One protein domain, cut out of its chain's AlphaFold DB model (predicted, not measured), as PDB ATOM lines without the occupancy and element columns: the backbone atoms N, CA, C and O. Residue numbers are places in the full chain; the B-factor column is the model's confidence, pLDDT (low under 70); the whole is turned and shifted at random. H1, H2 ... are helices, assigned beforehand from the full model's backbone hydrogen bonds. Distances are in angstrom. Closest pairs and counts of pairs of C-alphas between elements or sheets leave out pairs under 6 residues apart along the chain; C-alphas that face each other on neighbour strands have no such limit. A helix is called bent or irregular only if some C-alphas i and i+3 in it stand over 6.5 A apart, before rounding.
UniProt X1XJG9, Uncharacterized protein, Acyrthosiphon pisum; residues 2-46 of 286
ATOM      1  N   PRO A   2      40.289   4.604  65.089       83.88
ATOM      2  CA  PRO A   2      39.386   5.650  65.571       83.88
ATOM      3  C   PRO A   2      38.707   5.247  66.892       83.88
ATOM      4  O   PRO A   2      38.405   4.057  67.043       83.88
ATOM      5  N   PRO A   3      38.423   6.191  67.812       77.31
ATOM      6  CA  PRO A   3      37.784   5.891  69.096       77.31
ATOM      7  C   PRO A   3      36.493   5.076  68.949       77.31
ATOM      8  O   PRO A   3      36.343   4.046  69.599       77.31
ATOM      9  N   ASP A   4      35.619   5.443  68.011       79.75
ATOM     10  CA  ASP A   4      34.334   4.760  67.792       79.75
ATOM     11  C   ASP A   4      34.495   3.279  67.421       79.75
ATOM     12  O   ASP A   4      33.739   2.416  67.869       79.75
ATOM     13  N   GLN A   5      35.527   2.955  66.636       81.88
ATOM     14  CA  GLN A   5      35.822   1.574  66.252       81.88
ATOM     15  C   GLN A   5      36.394   0.769  67.422       81.88
ATOM     16  O   GLN A   5      36.101  -0.421  67.545       81.88
ATOM     17  N   VAL A   6      37.186   1.408  68.287       80.56
ATOM     18  CA  VAL A   6      37.706   0.793  69.513       80.56
ATOM     19  C   VAL A   6      36.554   0.454  70.458       80.56
ATOM     20  O   VAL A   6      36.448  -0.690  70.902       80.56
ATOM     21  N   PHE A   7      35.633   1.395  70.683       80.25
ATOM     22  CA  PHE A   7      34.445   1.160  71.504       80.25
ATOM     23  C   PHE A   7      33.550   0.058  70.934       80.25
ATOM     24  O   PHE A   7      33.098  -0.806  71.686       80.25
ATOM     25  N   GLY A   8      33.347   0.026  69.613       80.81
ATOM     26  CA  GLY A   8      32.569  -1.034  68.965       80.81
ATOM     27  C   GLY A   8      33.167  -2.433  69.159       80.81
ATOM     28  O   GLY A   8      32.434  -3.398  69.380       80.81
ATOM     29  N   ARG A   9      34.502  -2.565  69.128       83.19
ATOM     30  CA  ARG A   9      35.187  -3.849  69.378       83.19
ATOM     31  C   ARG A   9      35.089  -4.282  70.836       83.19
ATOM     32  O   ARG A   9      34.773  -5.442  71.097       83.19
ATOM     33  N   ILE A  10      35.308  -3.350  71.760       83.75
ATOM     34  CA  ILE A  10      35.168  -3.580  73.201       83.75
ATOM     35  C   ILE A  10      33.746  -4.043  73.526       83.75
ATOM     36  O   ILE A  10      33.565  -5.061  74.187       83.75
ATOM     37  N   GLU A  11      32.726  -3.354  73.012       83.62
ATOM     38  CA  GLU A  11      31.330  -3.729  73.237       83.62
ATOM     39  C   GLU A  11      31.011  -5.120  72.682       83.62
ATOM     40  O   GLU A  11      30.354  -5.918  73.352       83.62
ATOM     41  N   LYS A  12      31.478  -5.432  71.467       84.75
ATOM     42  CA  LYS A  12      31.273  -6.758  70.873       84.75
ATOM     43  C   LYS A  12      31.865  -7.857  71.756       84.75
ATOM     44  O   LYS A  12      31.248  -8.909  71.888       84.75
ATOM     45  N   LYS A  13      33.023  -7.602  72.370       81.69
ATOM     46  CA  LYS A  13      33.680  -8.533  73.289       81.69
ATOM     47  C   LYS A  13      32.934  -8.644  74.624       81.69
ATOM     48  O   LYS A  13      32.717  -9.756  75.086       81.69
ATOM     49  N   LEU A  14      32.444  -7.533  75.178       82.38
ATOM     50  CA  LEU A  14      31.597  -7.541  76.379       82.38
ATOM     51  C   LEU A  14      30.311  -8.349  76.184       82.38
ATOM     52  O   LEU A  14      29.913  -9.076  77.080       82.38
ATOM     53  N   ARG A  15      29.682  -8.280  75.004       81.44
ATOM     54  CA  ARG A  15      28.471  -9.067  74.699       81.44
ATOM     55  C   ARG A  15      28.709 -10.578  74.655       81.44
ATOM     56  O   ARG A  15      27.746 -11.326  74.744       81.44
ATOM     57  N   GLN A  16      29.953 -11.013  74.463       83.81
ATOM     58  CA  GLN A  16      30.327 -12.432  74.462       83.81
ATOM     59  C   GLN A  16      30.642 -12.951  75.870       83.81
ATOM     60  O   GLN A  16      30.739 -14.159  76.057       83.81
ATOM     61  N   MET A  17      30.827 -12.058  76.842       77.00
ATOM     62  CA  MET A  17      31.074 -12.415  78.232       77.00
ATOM     63  C   MET A  17      29.729 -12.547  78.946       77.00
ATOM     64  O   MET A  17      29.007 -11.566  79.099       77.00
ATOM     65  N   GLU A  18      29.379 -13.759  79.376       72.81
ATOM     66  CA  GLU A  18      28.130 -14.004  80.112       72.81
ATOM     67  C   GLU A  18      28.197 -13.499  81.557       72.81
ATOM     68  O   GLU A  18      27.178 -13.158  82.155       72.81
ATOM     69  N   THR A  19      29.391 -13.441  82.148       75.06
ATOM     70  CA  THR A  19      29.594 -12.994  83.531       75.06
ATOM     71  C   THR A  19      30.947 -12.308  83.654       75.06
ATOM     72  O   THR A  19      31.930 -12.776  83.085       75.06
ATOM     73  N   ILE A  20      30.987 -11.192  84.385       77.00
ATOM     74  CA  ILE A  20      32.218 -10.476  84.728       77.00
ATOM     75  C   ILE A  20      32.196 -10.259  86.238       77.00
ATOM     76  O   ILE A  20      31.305  -9.579  86.750       77.00
ATOM     77  N   LEU A  21      33.140 -10.882  86.940       72.56
ATOM     78  CA  LEU A  21      33.199 -10.901  88.406       72.56
ATOM     79  C   LEU A  21      34.390 -10.111  88.944       72.56
ATOM     80  O   LEU A  21      34.365  -9.701  90.101       72.56
ATOM     81  N   SER A  22      35.426  -9.883  88.128       79.69
ATOM     82  CA  SER A  22      36.615  -9.143  88.552       79.69
ATOM     83  C   SER A  22      36.848  -7.867  87.735       79.69
ATOM     84  O   SER A  22      36.800  -7.892  86.500       79.69
ATOM     85  N   PRO A  23      37.224  -6.746  88.383       80.69
ATOM     86  CA  PRO A  23      37.707  -5.553  87.688       80.69
ATOM     87  C   PRO A  23      38.886  -5.830  86.740       80.69
ATOM     88  O   PRO A  23      39.039  -5.152  85.721       80.69
ATOM     89  N   ASN A  24      39.714  -6.839  87.032       82.31
ATOM     90  CA  ASN A  24      40.838  -7.204  86.169       82.31
ATOM     91  C   ASN A  24      40.391  -7.752  84.815       82.31
ATOM     92  O   ASN A  24      41.090  -7.533  83.825       82.31
ATOM     93  N   GLU A  25      39.233  -8.405  84.731       80.12
ATOM     94  CA  GLU A  25      38.678  -8.880  83.459       80.12
ATOM     95  C   GLU A  25      38.385  -7.693  82.531       80.12
ATOM     96  O   GLU A  25      38.793  -7.696  81.365       80.12
ATOM     97  N   TYR A  26      37.804  -6.620  83.082       81.81
ATOM     98  CA  TYR A  26      37.622  -5.355  82.369       81.81
ATOM     99  C   TYR A  26      38.958  -4.729  81.961       81.81
ATOM    100  O   TYR A  26      39.131  -4.355  80.801       81.81
ATOM    101  N   TYR A  27      39.929  -4.636  82.875       83.88
ATOM    102  CA  TYR A  27      41.231  -4.040  82.556       83.88
ATOM    103  C   TYR A  27      41.976  -4.811  81.469       83.88
ATOM    104  O   TYR A  27      42.539  -4.197  80.564       83.88
ATOM    105  N   ASN A  28      41.970  -6.140  81.526       84.50
ATOM    106  CA  ASN A  28      42.617  -6.993  80.534       84.50
ATOM    107  C   ASN A  28      41.951  -6.854  79.164       84.50
ATOM    108  O   ASN A  28      42.638  -6.790  78.146       84.50
ATOM    109  N   MET A  29      40.623  -6.737  79.137       82.56
ATOM    110  CA  MET A  29      39.884  -6.467  77.911       82.56
ATOM    111  C   MET A  29      40.228  -5.091  77.328       82.56
ATOM    112  O   MET A  29      40.497  -4.984  76.133       82.56
ATOM    113  N   PHE A  30      40.234  -4.038  78.145       82.81
ATOM    114  CA  PHE A  30      40.545  -2.692  77.665       82.81
ATOM    115  C   PHE A  30      41.995  -2.582  77.176       82.81
ATOM    116  O   PHE A  30      42.226  -1.991  76.124       82.81
ATOM    117  N   LYS A  31      42.950  -3.229  77.859       87.06
ATOM    118  CA  LYS A  31      44.374  -3.262  77.474       87.06
ATOM    119  C   LYS A  31      44.632  -3.816  76.071       87.06
ATOM    120  O   LYS A  31      45.645  -3.474  75.471       87.06
ATOM    121  N   GLU A  32      43.741  -4.651  75.542       86.56
ATOM    122  CA  GLU A  32      43.859  -5.179  74.177       86.56
ATOM    123  C   GLU A  32      43.707  -4.079  73.111       86.56
ATOM    124  O   GLU A  32      44.286  -4.173  72.030       86.56
ATOM    125  N   TYR A  33      42.948  -3.022  73.415       82.81
ATOM    126  CA  TYR A  33      42.615  -1.970  72.453       82.81
ATOM    127  C   TYR A  33      43.113  -0.580  72.861       82.81
ATOM    128  O   TYR A  33      43.207   0.303  72.003       82.81
ATOM    129  N   THR A  34      43.409  -0.355  74.144       81.19
ATOM    130  CA  THR A  34      43.758   0.958  74.695       81.19
ATOM    131  C   THR A  34      44.849   0.877  75.757       81.19
ATOM    132  O   THR A  34      45.142  -0.168  76.332       81.19
ATOM    133  N   THR A  35      45.465   2.023  76.048       84.75
ATOM    134  CA  THR A  35      46.284   2.177  77.252       84.75
ATOM    135  C   THR A  35      45.369   2.441  78.440       84.75
ATOM    136  O   THR A  35      44.682   3.460  78.485       84.75
ATOM    137  N   VAL A  36      45.380   1.532  79.409       83.00
ATOM    138  CA  VAL A  36      44.591   1.650  80.638       83.00
ATOM    139  C   VAL A  36      45.478   2.207  81.742       83.00
ATOM    140  O   VAL A  36      46.567   1.684  81.973       83.00
ATOM    141  N   LYS A  37      45.001   3.251  82.421       81.56
ATOM    142  CA  LYS A  37      45.582   3.755  83.667       81.56
ATOM    143  C   LYS A  37      44.565   3.566  84.782       81.56
ATOM    144  O   LYS A  37      43.399   3.922  84.620       81.56
ATOM    145  N   ASN A  38      45.010   3.041  85.912       79.75
ATOM    146  CA  ASN A  38      44.176   2.710  87.052       79.75
ATOM    147  C   ASN A  38      44.204   3.832  88.091       79.75
ATOM    148  O   ASN A  38      45.262   4.239  88.581       79.75
ATOM    149  N   PHE A  39      43.017   4.296  88.472       80.31
ATOM    150  CA  PHE A  39      42.860   5.352  89.461       80.31
ATOM    151  C   PHE A  39      43.380   4.928  90.849       80.31
ATOM    152  O   PHE A  39      43.011   3.894  91.415       80.31
ATOM    153  N   GLY A  40      44.277   5.741  91.405       75.31
ATOM    154  CA  GLY A  40      44.984   5.516  92.664       75.31
ATOM    155  C   GLY A  40      46.064   4.432  92.633       75.31
ATOM    156  O   GLY A  40      46.586   4.105  93.692       75.31
ATOM    157  N   LYS A  41      46.391   3.879  91.457       80.00
ATOM    158  CA  LYS A  41      47.639   3.128  91.228       80.00
ATOM    159  C   LYS A  41      48.570   3.939  90.329       80.00
ATOM    160  O   LYS A  41      49.660   4.303  90.749       80.00
ATOM    161  N   ASP A  42      48.090   4.288  89.137       84.62
ATOM    162  CA  ASP A  42      48.894   4.951  88.102       84.62
ATOM    163  C   ASP A  42      48.773   6.480  88.136       84.62
ATOM    164  O   ASP A  42      49.644   7.190  87.640       84.62
ATOM    165  N   TYR A  43      47.672   7.002  88.681       85.12
ATOM    166  CA  TYR A  43      47.443   8.439  88.821       85.12
ATOM    167  C   TYR A  43      46.500   8.746  89.983       85.12
ATOM    168  O   TYR A  43      45.648   7.931  90.347       85.12
ATOM    169  N   THR A  44      46.628   9.947  90.542       84.69
ATOM    170  CA  THR A  44      45.720  10.495  91.553       84.69
ATOM    171  C   THR A  44      44.966  11.692  90.985       84.69
ATOM    172  O   THR A  44      45.395  12.325  90.020       84.69
ATOM    173  N   ILE A  45      43.805  11.978  91.565       83.69
ATOM    174  CA  ILE A  45      43.002  13.157  91.245       83.69
ATOM    175  C   ILE A  45      43.020  14.029  92.491       83.69
ATOM    176  O   ILE A  45      42.797  13.532  93.591       83.69
ATOM    177  N   MET A  46      43.305  15.314  92.324       83.88
ATOM    178  CA  MET A  46      43.306  16.288  93.415       83.88
ATOM    179  C   MET A  46      41.942  16.978  93.503       83.88
ATOM    180  O   MET A  46      41.340  17.304  92.475       83.88
TER     181      MET A  46
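AT A GLANCE: This is residues 2 to 46 of the 286 residues of an uncharacterized protein of Acyrthosiphon pisum (UniProt X1XJG9). H1, the longest helix, and the shorter H2 make a loose, splayed pair that runs opposite ways, bridged by a looping link, residues 15 to 22. A long stretch with no named element, residues 32 to 46, leads on from H2, and its residues 39 to 46 stick out as a free tail. The printed part has 45 residues, with two named helices, H1 then H2, and no named strand. The class is all helix, though under half of the residues, 21 of 45, are in named elements. The whole is loose, with a radius of gyration of the C-alphas of 12.2 A, and flat, spanning 35 by 29 by 16 A.

HOW THE PARTS SIT: H1, residues 3 to 14, and H2, residues 23 to 31, are close but not clearly touching, with 2 pairs of C-alphas within 8 A. Their closest C-alphas, those of Ile 10 and Phe 30, are 7.0 A apart. The helices run opposite ways at a steep tilt of 43 degrees, and their centres are 13.2 A apart. In H1 and H2 every O i to N i+4 pair is within hydrogen-bond range.

IN THESE COORDINATES: H1 has 12 residues and is 16.5 A long from C-alpha 3 at (37.784, 5.891, 69.096) to C-alpha 14 at (31.597, -7.541, 76.379). H2 has 9 residues and is 12.4 A long, ending with C-alpha 31 at (44.374, -3.262, 77.474). Neither helix is bent.

THE WHOLE: The two C-alphas farthest apart, those of Gln 16 and Met 46, are 36.8 A apart. Residues 18 to 24, of which 23 and 24 belong to H2, stand free, as do residues 39 to 46. Without these stretches the body spans 23 by 22 by 11 A. The link from H1 to H2, 8 residues, is short, and the printed part has no cut. The mean pLDDT of the printed part is 81.5, and no printed residue is under 70.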